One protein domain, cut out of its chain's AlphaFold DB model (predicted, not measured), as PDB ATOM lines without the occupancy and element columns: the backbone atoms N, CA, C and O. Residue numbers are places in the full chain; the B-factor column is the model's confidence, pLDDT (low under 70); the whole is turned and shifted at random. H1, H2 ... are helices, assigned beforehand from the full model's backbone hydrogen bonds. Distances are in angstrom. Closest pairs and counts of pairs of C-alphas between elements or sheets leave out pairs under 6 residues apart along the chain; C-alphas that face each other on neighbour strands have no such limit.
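This is residues 2 to 88 of the 252 residues of an uncharacterized protein of Bacteroidetes/Chlorobi group bacterium ChocPot_Mid (UniProt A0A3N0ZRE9). A small head of three short, crossed helices, H1, H2 and H3, bears one long helix, H4, whose first turns pack on H1 and whose residues 69 to 88 stick out as a free arm. The stretch from residue 2 to 15 has no named element and leads into H1. The printed part has 87 residues with four named helices, in the order H1, H2, H3, H4, and no named strand; the class is all helix. The whole is loose, with a radius of gyration of the C-alphas of 17.0 A, and spans 57 by 33 by 17 A.

H1, residues 16 to 26, is the hub, touching three helices. H2, residues 34 to 40, touches H1 at a steep tilt of 66 degrees, opposite ways; their closest C-alphas, of Tyr 25 and Val 37, are 6.4 A apart. H3, residues 45 to 54, touches H2 at a steep tilt of 60 degrees, opposite ways, with the closest C-alphas, of Ala 38 and Ile 45, 5.3 A apart. H1 and H3 only just touch, with 3 pairs of C-alphas within 8 A, the closest those of Glu 18 and Tyr 51 at 6.9 A; they stand about perpendicular, at 82 degrees. H4, residues 57 to 88, touches H1 with residues 57 to 64 alone, at a steep tilt of 50 degrees, the same way; the closest C-alphas, of Leu 26 and Ala 61, are 5.5 A apart. H2 and H4 are apart. In H2, H3 and H4 every O i to N i+4 pair is within hydrogen-bond range; in H1 6 of 7 are.

H1 begins at C-alpha 16, (27.073, -19.459, 34.828), and is 14.7 A long; H2 is 10.0 A and H3 14.1 A. H4 runs 45.7 A, from C-alpha 57 at (24.295, -30.633, 26.411) to C-alpha 88 at (34.962, -66.159, 53.079).

The two C-alphas farthest apart, of Arg 46 and Phe 88, are 57.2 A apart. Without residues 69 to 88 the body spans 37 by 26 by 16 A. The printed part has no cut, and no link between helices is long. The model's pLDDT is under 70 at residues 2 to 5 and 71 to 88.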
ATOM      1  N   GLU A   2      47.555 -30.358  34.961       31.62
ATOM      2  CA  GLU A   2      46.689 -30.280  33.790       31.62
ATOM      3  C   GLU A   2      45.253 -30.542  34.257       31.62
ATOM      4  O   GLU A   2      44.919 -31.660  34.652       31.62
ATOM      5  N   GLN A   3      44.417 -29.496  34.308       42.09
ATOM      6  CA  GLN A   3      42.991 -29.682  34.559       42.09
ATOM      7  C   GLN A   3      42.437 -30.503  33.401       42.09
ATOM      8  O   GLN A   3      42.295 -30.016  32.279       42.09
ATOM      9  N   LYS A   4      42.154 -31.774  33.686       48.06
ATOM     10  CA  LYS A   4      41.438 -32.666  32.788       48.06
ATOM     11  C   LYS A   4      40.076 -32.013  32.564       48.06
ATOM     12  O   LYS A   4      39.231 -32.063  33.451       48.06
ATOM     13  N   ASN A   5      39.908 -31.326  31.432       56.84
ATOM     14  CA  ASN A   5      38.662 -30.656  31.069       56.84
ATOM     15  C   ASN A   5      37.605 -31.730  30.802       56.84
ATOM     16  O   ASN A   5      37.381 -32.159  29.669       56.84
ATOM     17  N   GLU A   6      37.003 -32.207  31.887       76.94
ATOM     18  CA  GLU A   6      35.848 -33.081  31.878       76.94
ATOM     19  C   GLU A   6      34.779 -32.418  31.020       76.94
ATOM     20  O   GLU A   6      34.355 -31.297  31.294       76.94
ATOM     21  N   ILE A   7      34.361 -33.073  29.936       87.25
ATOM     22  CA  ILE A   7      33.551 -32.394  28.915       87.25
ATOM     23  C   ILE A   7      32.159 -31.991  29.428       87.25
ATOM     24  O   ILE A   7      31.491 -31.161  28.818       87.25
ATOM     25  N   TRP A   8      31.732 -32.529  30.573       89.75
ATOM     26  CA  TRP A   8      30.543 -32.095  31.303       89.75
ATOM     27  C   TRP A   8      30.746 -30.838  32.170       89.75
ATOM     28  O   TRP A   8      29.765 -30.152  32.430       89.75
ATOM     29  N   ALA A   9      31.966 -30.452  32.548       91.19
ATOM     30  CA  ALA A   9      32.217 -29.223  33.312       91.19
ATOM     31  C   ALA A   9      31.816 -27.946  32.538       91.19
ATOM     32  O   ALA A   9      31.603 -27.985  31.318       91.19
ATOM     33  N   ARG A  10      31.710 -26.803  33.232       92.75
ATOM     34  CA  ARG A  10      31.389 -25.499  32.618       92.75
ATOM     35  C   ARG A  10      32.400 -25.144  31.527       92.75
ATOM     36  O   ARG A  10      33.606 -25.208  31.755       92.75
ATOM     37  N   GLN A  11      31.921 -24.767  30.343       93.75
ATOM     38  CA  GLN A  11      32.813 -24.374  29.244       93.75
ATOM     39  C   GLN A  11      33.354 -22.939  29.450       93.75
ATOM     40  O   GLN A  11      32.691 -22.142  30.118       93.75
ATOM     41  N   PRO A  12      34.525 -22.567  28.887       89.06
ATOM     42  CA  PRO A  12      35.161 -21.268  29.150       89.06
ATOM     43  C   PRO A  12      34.264 -20.050  28.882       89.06
ATOM     44  O   PRO A  12      34.231 -19.128  29.694       89.06
ATOM     45  N   ASP A  13      33.492 -20.091  27.793       93.69
ATOM     46  CA  ASP A  13      32.571 -19.024  27.378       93.69
ATOM     47  C   ASP A  13      31.112 -19.264  27.820       93.69
ATOM     48  O   ASP A  13      30.212 -18.519  27.424       93.69
ATOM     49  N   GLU A  14      30.840 -20.323  28.596       95.06
ATOM     50  CA  GLU A  14      29.492 -20.669  29.061       95.06
ATOM     51  C   GLU A  14      29.102 -19.793  30.260       95.06
ATOM     52  O   GLU A  14      29.734 -19.890  31.316       95.06
ATOM     53  N   PRO A  15      28.064 -18.935  30.138       96.56
ATOM     54  CA  PRO A  15      27.586 -18.150  31.263       96.56
ATOM     55  C   PRO A  15      27.141 -19.068  32.395       96.56
ATOM     56  O   PRO A  15      26.443 -20.052  32.154       96.56
ATOM     57  N   GLU A  16      27.456 -18.696  33.633       93.38
ATOM     58  CA  GLU A  16      27.073 -19.459  34.828       93.38
ATOM     59  C   GLU A  16      25.573 -19.789  34.849       93.38
ATOM     60  O   GLU A  16      25.164 -20.916  35.105       93.38
ATOM     61  N   THR A  17      24.736 -18.829  34.457       93.69
ATOM     62  CA  THR A  17      23.279 -18.992  34.380       93.69
ATOM     63  C   THR A  17      22.807 -19.933  33.269       93.69
ATOM     64  O   THR A  17      21.686 -20.428  33.352       93.69
ATOM     65  N   GLU A  18      23.616 -20.193  32.239       95.06
ATOM     66  CA  GLU A  18      23.347 -21.214  31.216       95.06
ATOM     67  C   GLU A  18      23.872 -22.589  31.680       95.06
ATOM     68  O   GLU A  18      23.192 -23.595  31.471       95.06
ATOM     69  N   TYR A  19      24.995 -22.628  32.409       95.94
ATOM     70  CA  TYR A  19      25.548 -23.842  33.022       95.94
ATOM     71  C   TYR A  19      24.676 -24.410  34.155       95.94
ATOM     72  O   TYR A  19      24.384 -25.599  34.149       95.94
ATOM     73  N   MET A  20      24.133 -23.583  35.053       92.00
ATOM     74  CA  MET A  20      23.199 -24.043  36.100       92.00
ATOM     75  C   MET A  20      21.931 -24.713  35.529       92.00
ATOM     76  O   MET A  20      21.297 -25.544  36.185       92.00
ATOM     77  N   LEU A  21      21.525 -24.352  34.303       95.31
ATOM     78  CA  LEU A  21      20.434 -25.027  33.589       95.31
ATOM     79  C   LEU A  21      20.902 -26.370  33.009       95.31
ATOM     80  O   LEU A  21      20.134 -27.334  33.013       95.31
ATOM     81  N   PHE A  22      22.154 -26.439  32.543       96.88
ATOM     82  CA  PHE A  22      22.781 -27.686  32.122       96.88
ATOM     83  C   PHE A  22      22.938 -28.667  33.284       96.88
ATOM     84  O   PHE A  22      22.583 -29.823  33.113       96.88
ATOM     85  N   GLU A  23      23.383 -28.241  34.465       93.00
ATOM     86  CA  GLU A  23      23.503 -29.122  35.636       93.00
ATOM     87  C   GLU A  23      22.162 -29.766  35.999       93.00
ATOM     88  O   GLU A  23      22.070 -30.980  36.180       93.00
ATOM     89  N   LYS A  24      21.078 -28.982  35.997       89.25
ATOM     90  CA  LYS A  24      19.721 -29.513  36.199       89.25
ATOM     91  C   LYS A  24      19.327 -30.533  35.132       89.25
ATOM     92  O   LYS A  24      18.663 -31.503  35.464       89.25
ATOM     93  N   TYR A  25      19.741 -30.346  33.879       93.75
ATOM     94  CA  TYR A  25      19.566 -31.338  32.814       93.75
ATOM     95  C   TYR A  25      20.482 -32.566  33.000       93.75
ATOM     96  O   TYR A  25      20.085 -33.698  32.730       93.75
ATOM     97  N   LEU A  26      21.703 -32.372  33.494       89.62
ATOM     98  CA  LEU A  26      22.711 -33.408  33.695       89.62
ATOM     99  C   LEU A  26      22.258 -34.424  34.749       89.62
ATOM    100  O   LEU A  26      22.221 -35.622  34.455       89.62
ATOM    101  N   TYR A  27      21.828 -33.927  35.915       83.38
ATOM    102  CA  TYR A  27      21.383 -34.720  37.065       83.38
ATOM    103  C   TYR A  27      20.054 -35.472  36.855       83.38
ATOM    104  O   TYR A  27      19.716 -36.324  37.667       83.38
ATOM    105  N   MET A  28      19.319 -35.222  35.762       80.25
ATOM    106  CA  MET A  28      18.135 -36.023  35.394       80.25
ATOM    107  C   MET A  28      18.473 -37.406  34.811       80.25
ATOM    108  O   MET A  28      17.575 -38.230  34.663       80.25
ATOM    109  N   LEU A  29      19.740 -37.665  34.458       84.50
ATOM    110  CA  LEU A  29      20.210 -38.954  33.928       84.50
ATOM    111  C   LEU A  29      19.333 -39.486  32.768       84.50
ATOM    112  O   LEU A  29      19.261 -38.854  31.712       84.50
ATOM    113  N   GLY A  30      18.679 -40.640  32.933       75.19
ATOM    114  CA  GLY A  30      17.872 -41.271  31.881       75.19
ATOM    115  C   GLY A  30      16.635 -40.469  31.459       75.19
ATOM    116  O   GLY A  30      16.290 -40.461  30.280       75.19
ATOM    117  N   ASP A  31      16.017 -39.726  32.382       83.06
ATOM    118  CA  ASP A  31      14.694 -39.102  32.198       83.06
ATOM    119  C   ASP A  31      14.767 -37.632  31.734       83.06
ATOM    120  O   ASP A  31      13.884 -36.806  31.982       83.06
ATOM    121  N   ARG A  32      15.860 -37.279  31.051       89.19
ATOM    122  CA  ARG A  32      16.176 -35.917  30.599       89.19
ATOM    123  C   ARG A  32      15.080 -35.279  29.751       89.19
ATOM    124  O   ARG A  32      14.786 -35.714  28.641       89.19
ATOM    125  N   SER A  33      14.572 -34.137  30.217       95.06
ATOM    126  CA  SER A  33      13.532 -33.373  29.522       95.06
ATOM    127  C   SER A  33      13.795 -31.870  29.542       95.06
ATOM    128  O   SER A  33      13.830 -31.236  30.597       95.06
ATOM    129  N   TYR A  34      13.876 -31.257  28.354       97.12
ATOM    130  CA  TYR A  34      13.894 -29.793  28.227       97.12
ATOM    131  C   TYR A  34      12.609 -29.147  28.759       97.12
ATOM    132  O   TYR A  34      12.650 -27.996  29.181       97.12
ATOM    133  N   GLY A  35      11.480 -29.868  28.743       95.69
ATOM    134  CA  GLY A  35      10.209 -29.402  29.299       95.69
ATOM    135  C   GLY A  35      10.274 -29.226  30.816       95.69
ATOM    136  O   GLY A  35       9.835 -28.202  31.328       95.69
ATOM    137  N   TYR A  36      10.897 -30.182  31.510       93.38
ATOM    138  CA  TYR A  36      11.099 -30.128  32.959       93.38
ATOM    139  C   TYR A  36      12.084 -29.023  33.365       93.38
ATOM    140  O   TYR A  36      11.790 -28.212  34.239       93.38
ATOM    141  N   VAL A  37      13.231 -28.916  32.684       93.75
ATOM    142  CA  VAL A  37      14.203 -27.837  32.954       93.75
ATOM    143  C   VAL A  37      13.589 -26.458  32.670       93.75
ATOM    144  O   VAL A  37      13.812 -25.509  33.417       93.75
ATOM    145  N   ALA A  38      12.765 -26.342  31.624       96.75
ATOM    146  CA  ALA A  38      12.032 -25.119  31.312       96.75
ATOM    147  C   ALA A  38      11.038 -24.727  32.420       96.75
ATOM    148  O   ALA A  38      11.055 -23.572  32.853       96.75
ATOM    149  N   SER A  39      10.217 -25.666  32.909       93.62
ATOM    150  CA  SER A  39       9.224 -25.384  33.954       93.62
ATOM    151  C   SER A  39       9.871 -25.048  35.300       93.62
ATOM    152  O   SER A  39       9.523 -24.031  35.895       93.62
ATOM    153  N   VAL A  40      10.864 -25.829  35.742       89.06
ATOM    154  CA  VAL A  40      11.563 -25.622  37.025       89.06
ATOM    155  C   VAL A  40      12.342 -24.302  37.060       89.06
ATOM    156  O   VAL A  40      12.474 -23.693  38.119       89.06
ATOM    157  N   CYS A  41      12.852 -23.829  35.920       91.12
ATOM    158  CA  CYS A  41      13.674 -22.616  35.853       91.12
ATOM    159  C   CYS A  41      12.949 -21.378  35.300       91.12
ATOM    160  O   CYS A  41      13.597 -20.359  35.041       91.12
ATOM    161  N   GLY A  42      11.630 -21.452  35.084       94.81
ATOM    162  CA  GLY A  42      10.840 -20.336  34.553       94.81
ATOM    163  C   GLY A  42      11.317 -19.855  33.176       94.81
ATOM    164  O   GLY A  42      11.355 -18.651  32.913       94.81
ATOM    165  N   LYS A  43      11.747 -20.776  32.304       96.06
ATOM    166  CA  LYS A  43      12.212 -20.486  30.935       96.06
ATOM    167  C   LYS A  43      11.287 -21.126  29.905       96.06
ATOM    168  O   LYS A  43      10.574 -22.079  30.187       96.06
ATOM    169  N   SER A  44      11.326 -20.637  28.667       97.94
ATOM    170  CA  SER A  44      10.651 -21.315  27.559       97.94
ATOM    171  C   SER A  44      11.459 -22.522  27.075       97.94
ATOM    172  O   SER A  44      12.687 -22.458  26.984       97.94
ATOM    173  N   ILE A  45      10.774 -23.596  26.664       97.81
ATOM    174  CA  ILE A  45      11.406 -24.801  26.092       97.81
ATOM    175  C   ILE A  45      12.318 -24.438  24.909       97.81
ATOM    176  O   ILE A  45      13.412 -24.974  24.780       97.81
ATOM    177  N   ARG A  46      11.925 -23.450  24.089       97.94
ATOM    178  CA  ARG A  46      12.734 -22.939  22.968       97.94
ATOM    179  C   ARG A  46      14.058 -22.304  23.415       97.94
ATOM    180  O   ARG A  46      15.053 -22.425  22.709       97.94
ATOM    181  N   THR A  47      14.081 -21.648  24.577       97.88
ATOM    182  CA  THR A  47      15.311 -21.098  25.175       97.88
ATOM    183  C   THR A  47      16.221 -22.220  25.667       97.88
ATOM    184  O   THR A  47      17.403 -22.217  25.334       97.88
ATOM    185  N   ILE A  48      15.665 -23.215  26.371       98.06
ATOM    186  CA  ILE A  48      16.418 -24.389  26.842       98.06
ATOM    187  C   ILE A  48      16.992 -25.193  25.667       98.06
ATOM    188  O   ILE A  48      18.180 -25.489  25.654       98.06
ATOM    189  N   ALA A  49      16.194 -25.468  24.632       97.81
ATOM    190  CA  ALA A  49      16.651 -26.160  23.427       97.81
ATOM    191  C   ALA A  49      17.781 -25.398  22.707       97.81
ATOM    192  O   ALA A  49      18.759 -26.007  22.279       97.81
ATOM    193  N   ARG A  50      17.700 -24.059  22.630       98.12
ATOM    194  CA  ARG A  50      18.776 -23.223  22.073       98.12
ATOM    195  C   ARG A  50      20.069 -23.338  22.887       98.12
ATOM    196  O   ARG A  50      21.133 -23.432  22.285       98.12
ATOM    197  N   TYR A  51      19.991 -23.331  24.218       97.81
ATOM    198  CA  TYR A  51      21.162 -23.516  25.083       97.81
ATOM    199  C   TYR A  51      21.744 -24.927  24.970       97.81
ATOM    200  O   TYR A  51      22.956 -25.062  24.826       97.81
ATOM    201  N   SER A  52      20.888 -25.951  24.909       97.44
ATOM    202  CA  SER A  52      21.302 -27.336  24.673       97.44
ATOM    203  C   SER A  52      22.108 -27.494  23.384       97.44
ATOM    204  O   SER A  52      23.196 -28.070  23.413       97.44
ATOM    205  N   SER A  53      21.635 -26.918  22.273       97.56
ATOM    206  CA  SER A  53      22.373 -26.938  21.005       97.56
ATOM    207  C   SER A  53      23.654 -26.099  21.052       97.56
ATOM    208  O   SER A  53      24.690 -26.561  20.586       97.56
ATOM    209  N   LYS A  54      23.612 -24.891  21.636       97.38
ATOM    210  CA  LYS A  54      24.772 -23.983  21.760       97.38
ATOM    211  C   LYS A  54      25.928 -24.635  22.528       97.38
ATOM    212  O   LYS A  54      27.078 -24.498  22.128       97.38
ATOM    213  N   TRP A  55      25.611 -25.364  23.596       96.62
ATOM    214  CA  TRP A  55      26.586 -25.947  24.520       96.62
ATOM    215  C   TRP A  55      26.673 -27.473  24.459       96.62
ATOM    216  O   TRP A  55      27.241 -28.084  25.359       96.62
ATOM    217  N   ASN A  56      26.120 -28.103  23.418       96.25
ATOM    218  CA  ASN A  56      26.156 -29.551  23.187       96.25
ATOM    219  C   ASN A  56      25.729 -30.406  24.402       96.25
ATOM    220  O   ASN A  56      26.342 -31.445  24.670       96.25
ATOM    221  N   TRP A  57      24.686 -29.998  25.139       96.50
ATOM    222  CA  TRP A  57      24.295 -30.633  26.411       96.50
ATOM    223  C   TRP A  57      24.121 -32.150  26.301       96.50
ATOM    224  O   TRP A  57      24.598 -32.871  27.166       96.50
ATOM    225  N   VAL A  58      23.513 -32.651  25.220       95.38
ATOM    226  CA  VAL A  58      23.329 -34.100  24.994       95.38
ATOM    227  C   VAL A  58      24.669 -34.846  24.961       95.38
ATOM    228  O   VAL A  58      24.820 -35.875  25.611       95.38
ATOM    229  N   LYS A  59      25.679 -34.317  24.257       94.94
ATOM    230  CA  LYS A  59      27.010 -34.947  24.169       94.94
ATOM    231  C   LYS A  59      27.720 -34.945  25.526       94.94
ATOM    232  O   LYS A  59      28.334 -35.942  25.895       94.94
ATOM    233  N   ARG A  60      27.623 -33.830  26.254       95.75
ATOM    234  CA  ARG A  60      28.209 -33.649  27.592       95.75
ATOM    235  C   ARG A  60      27.564 -34.591  28.610       95.75
ATOM    236  O   ARG A  60      28.266 -35.276  29.346       95.75
ATOM    237  N   ALA A  61      26.238 -34.687  28.575       94.00
ATOM    238  CA  ALA A  61      25.442 -35.560  29.424       94.00
ATOM    239  C   ALA A  61      25.712 -37.051  29.170       94.00
ATOM    240  O   ALA A  61      25.961 -37.789  30.116       94.00
ATOM    241  N   ASN A  62      25.790 -37.480  27.906       91.81
ATOM    242  CA  ASN A  62      26.140 -38.865  27.564       91.81
ATOM    243  C   ASN A  62      27.543 -39.262  28.061       91.81
ATOM    244  O   ASN A  62      27.768 -40.412  28.436       91.81
ATOM    245  N   ALA A  63      28.496 -38.327  28.062       91.62
ATOM    246  CA  ALA A  63      29.842 -38.575  28.571       91.62
ATOM    247  C   ALA A  63      29.887 -38.659  30.102       91.62
ATOM    248  O   ALA A  63      30.618 -39.485  30.643       91.62
ATOM    249  N   TYR A  64      29.075 -37.852  30.789       88.44
ATOM    250  CA  TYR A  64      28.880 -37.957  32.233       88.44
ATOM    251  C   TYR A  64      28.199 -39.277  32.623       88.44
ATOM    252  O   TYR A  64      28.624 -39.919  33.576       88.44
ATOM    253  N   ASP A  65      27.215 -39.744  31.845       86.62
ATOM    254  CA  ASP A  65      26.595 -41.058  32.057       86.62
ATOM    255  C   ASP A  65      27.595 -42.203  31.878       86.62
ATOM    256  O   ASP A  65      27.550 -43.175  32.627       86.62
ATOM    257  N   GLU A  66      28.498 -42.116  30.895       86.06
ATOM    258  CA  GLU A  66      29.565 -43.108  30.720       86.06
ATOM    259  C   GLU A  66      30.578 -43.047  31.871       86.06
ATOM    260  O   GLU A  66      30.963 -44.090  32.390       86.06
ATOM    261  N   TYR A  67      30.945 -41.852  32.342       85.19
ATOM    262  CA  TYR A  67      31.780 -41.679  33.536       85.19
ATOM    263  C   TYR A  67      31.122 -42.284  34.786       85.19
ATOM    264  O   TYR A  67      31.746 -43.090  35.475       85.19
ATOM    265  N   ILE A  68      29.845 -41.985  35.050       80.38
ATOM    266  CA  ILE A  68      29.068 -42.617  36.127       80.38
ATOM    267  C   ILE A  68      29.051 -44.135  35.944       80.38
ATOM    268  O   ILE A  68      29.356 -44.863  36.882       80.38
ATOM    269  N   ARG A  69      28.763 -44.639  34.740       77.75
ATOM    270  CA  ARG A  69      28.710 -46.078  34.441       77.75
ATOM    271  C   ARG A  69      30.049 -46.779  34.677       77.75
ATOM    272  O   ARG A  69      30.053 -47.910  35.158       77.75
ATOM    273  N   GLN A  70      31.170 -46.136  34.361       74.50
ATOM    274  CA  GLN A  70      32.510 -46.664  34.622       74.50
ATOM    275  C   GLN A  70      32.830 -46.665  36.123       74.50
ATOM    276  O   GLN A  70      33.230 -47.699  36.652       74.50
ATOM    277  N   ASN A  71      32.563 -45.568  36.835       69.88
ATOM    278  CA  ASN A  71      32.821 -45.488  38.276       69.88
ATOM    279  C   ASN A  71      31.882 -46.384  39.101       69.88
ATOM    280  O   ASN A  71      32.328 -47.016  40.050       69.88
ATOM    281  N   HIS A  72      30.613 -46.533  38.710       59.25
ATOM    282  CA  HIS A  72      29.691 -47.483  39.342       59.25
ATOM    283  C   HIS A  72      30.092 -48.938  39.077       59.25
ATOM    284  O   HIS A  72      29.915 -49.770  39.959       59.25
ATOM    285  N   LYS A  73      30.673 -49.271  37.913       48.03
ATOM    286  CA  LYS A  73      31.265 -50.603  37.691       48.03
ATOM    287  C   LYS A  73      32.444 -50.865  38.629       48.03
ATOM    288  O   LYS A  73      32.560 -51.978  39.127       48.03
ATOM    289  N   ILE A  74      33.287 -49.860  38.875       49.94
ATOM    290  CA  ILE A  74      34.411 -49.959  39.818       49.94
ATOM    291  C   ILE A  74      33.880 -50.133  41.248       49.94
ATOM    292  O   ILE A  74      34.222 -51.120  41.892       49.94
ATOM    293  N   GLY A  75      32.950 -49.279  41.689       41.34
ATOM    294  CA  GLY A  75      32.343 -49.359  43.022       41.34
ATOM    295  C   GLY A  75      31.557 -50.653  43.276       41.34
ATOM    296  O   GLY A  75      31.677 -51.231  44.352       41.34
ATOM    297  N   LEU A  76      30.815 -51.179  42.288       35.00
ATOM    298  CA  LEU A  76      30.207 -52.513  42.410       35.00
ATOM    299  C   LEU A  76      31.264 -53.624  42.453       35.00
ATOM    300  O   LEU A  76      31.089 -54.573  43.206       35.00
ATOM    301  N   ALA A  77      32.350 -53.537  41.681       40.78
ATOM    302  CA  ALA A  77      33.417 -54.542  41.709       40.78
ATOM    303  C   ALA A  77      34.265 -54.490  42.995       40.78
ATOM    304  O   ALA A  77      34.885 -55.485  43.366       40.78
ATOM    305  N   GLU A  78      34.320 -53.348  43.676       41.25
ATOM    306  CA  GLU A  78      34.879 -53.197  45.026       41.25
ATOM    307  C   GLU A  78      33.928 -53.809  46.056       41.25
ATOM    308  O   GLU A  78      34.295 -54.787  46.701       41.25
ATOM    309  N   TYR A  79      32.664 -53.381  46.074       38.31
ATOM    310  CA  TYR A  79      31.632 -53.941  46.951       38.31
ATOM    311  C   TYR A  79      31.461 -55.466  46.801       38.31
ATOM    312  O   TYR A  79      31.318 -56.178  47.794       38.31
ATOM    313  N   CYS A  80      31.519 -56.007  45.579       39.59
ATOM    314  CA  CYS A  80      31.473 -57.451  45.347       39.59
ATOM    315  C   CYS A  80      32.705 -58.179  45.903       39.59
ATOM    316  O   CYS A  80      32.533 -59.247  46.486       39.59
ATOM    317  N   ARG A  81      33.915 -57.613  45.779       43.56
ATOM    318  CA  ARG A  81      35.133 -58.195  46.372       43.56
ATOM    319  C   ARG A  81      35.077 -58.173  47.896       43.56
ATOM    320  O   ARG A  81      35.374 -59.186  48.521       43.56
ATOM    321  N   ASP A  82      34.630 -57.070  48.486       41.94
ATOM    322  CA  ASP A  82      34.480 -56.958  49.938       41.94
ATOM    323  C   ASP A  82      33.431 -57.955  50.454       41.94
ATOM    324  O   ASP A  82      33.669 -58.667  51.429       41.94
ATOM    325  N   MET A  83      32.311 -58.116  49.739       44.41
ATOM    326  CA  MET A  83      31.309 -59.149  50.028       44.41
ATOM    327  C   MET A  83      31.834 -60.581  49.837       44.41
ATOM    328  O   MET A  83      31.399 -61.479  50.557       44.41
ATOM    329  N   GLU A  84      32.749 -60.839  48.901       44.84
ATOM    330  CA  GLU A  84      33.408 -62.146  48.746       44.84
ATOM    331  C   GLU A  84      34.373 -62.442  49.901       44.84
ATOM    332  O   GLU A  84      34.361 -63.557  50.428       44.84
ATOM    333  N   VAL A  85      35.137 -61.442  50.357       43.53
ATOM    334  CA  VAL A  85      35.997 -61.544  51.546       43.53
ATOM    335  C   VAL A  85      35.157 -61.779  52.802       43.53
ATOM    336  O   VAL A  85      35.442 -62.712  53.549       43.53
ATOM    337  N   GLN A  86      34.071 -61.028  53.004       43.00
ATOM    338  CA  GLN A  86      33.156 -61.236  54.133       43.00
ATOM    339  C   GLN A  86      32.491 -62.620  54.085       43.00
ATOM    340  O   GLN A  86      32.484 -63.342  55.079       43.00
ATOM    341  N   LYS A  87      32.024 -63.073  52.911       50.59
ATOM    342  CA  LYS A  87      31.525 -64.450  52.725       50.59
ATOM    343  C   LYS A  87      32.587 -65.505  53.049       50.59
ATOM    344  O   LYS A  87      32.231 -66.572  53.543       50.59
ATOM    345  N   PHE A  88      33.861 -65.250  52.757       41.03
ATOM    346  CA  PHE A  88      34.962 -66.159  53.079       41.03
ATOM    347  C   PHE A  88      35.268 -66.193  54.584       41.03
ATOM    348  O   PHE A  88      35.367 -67.284  55.143       41.03
TER     349      PHE A  88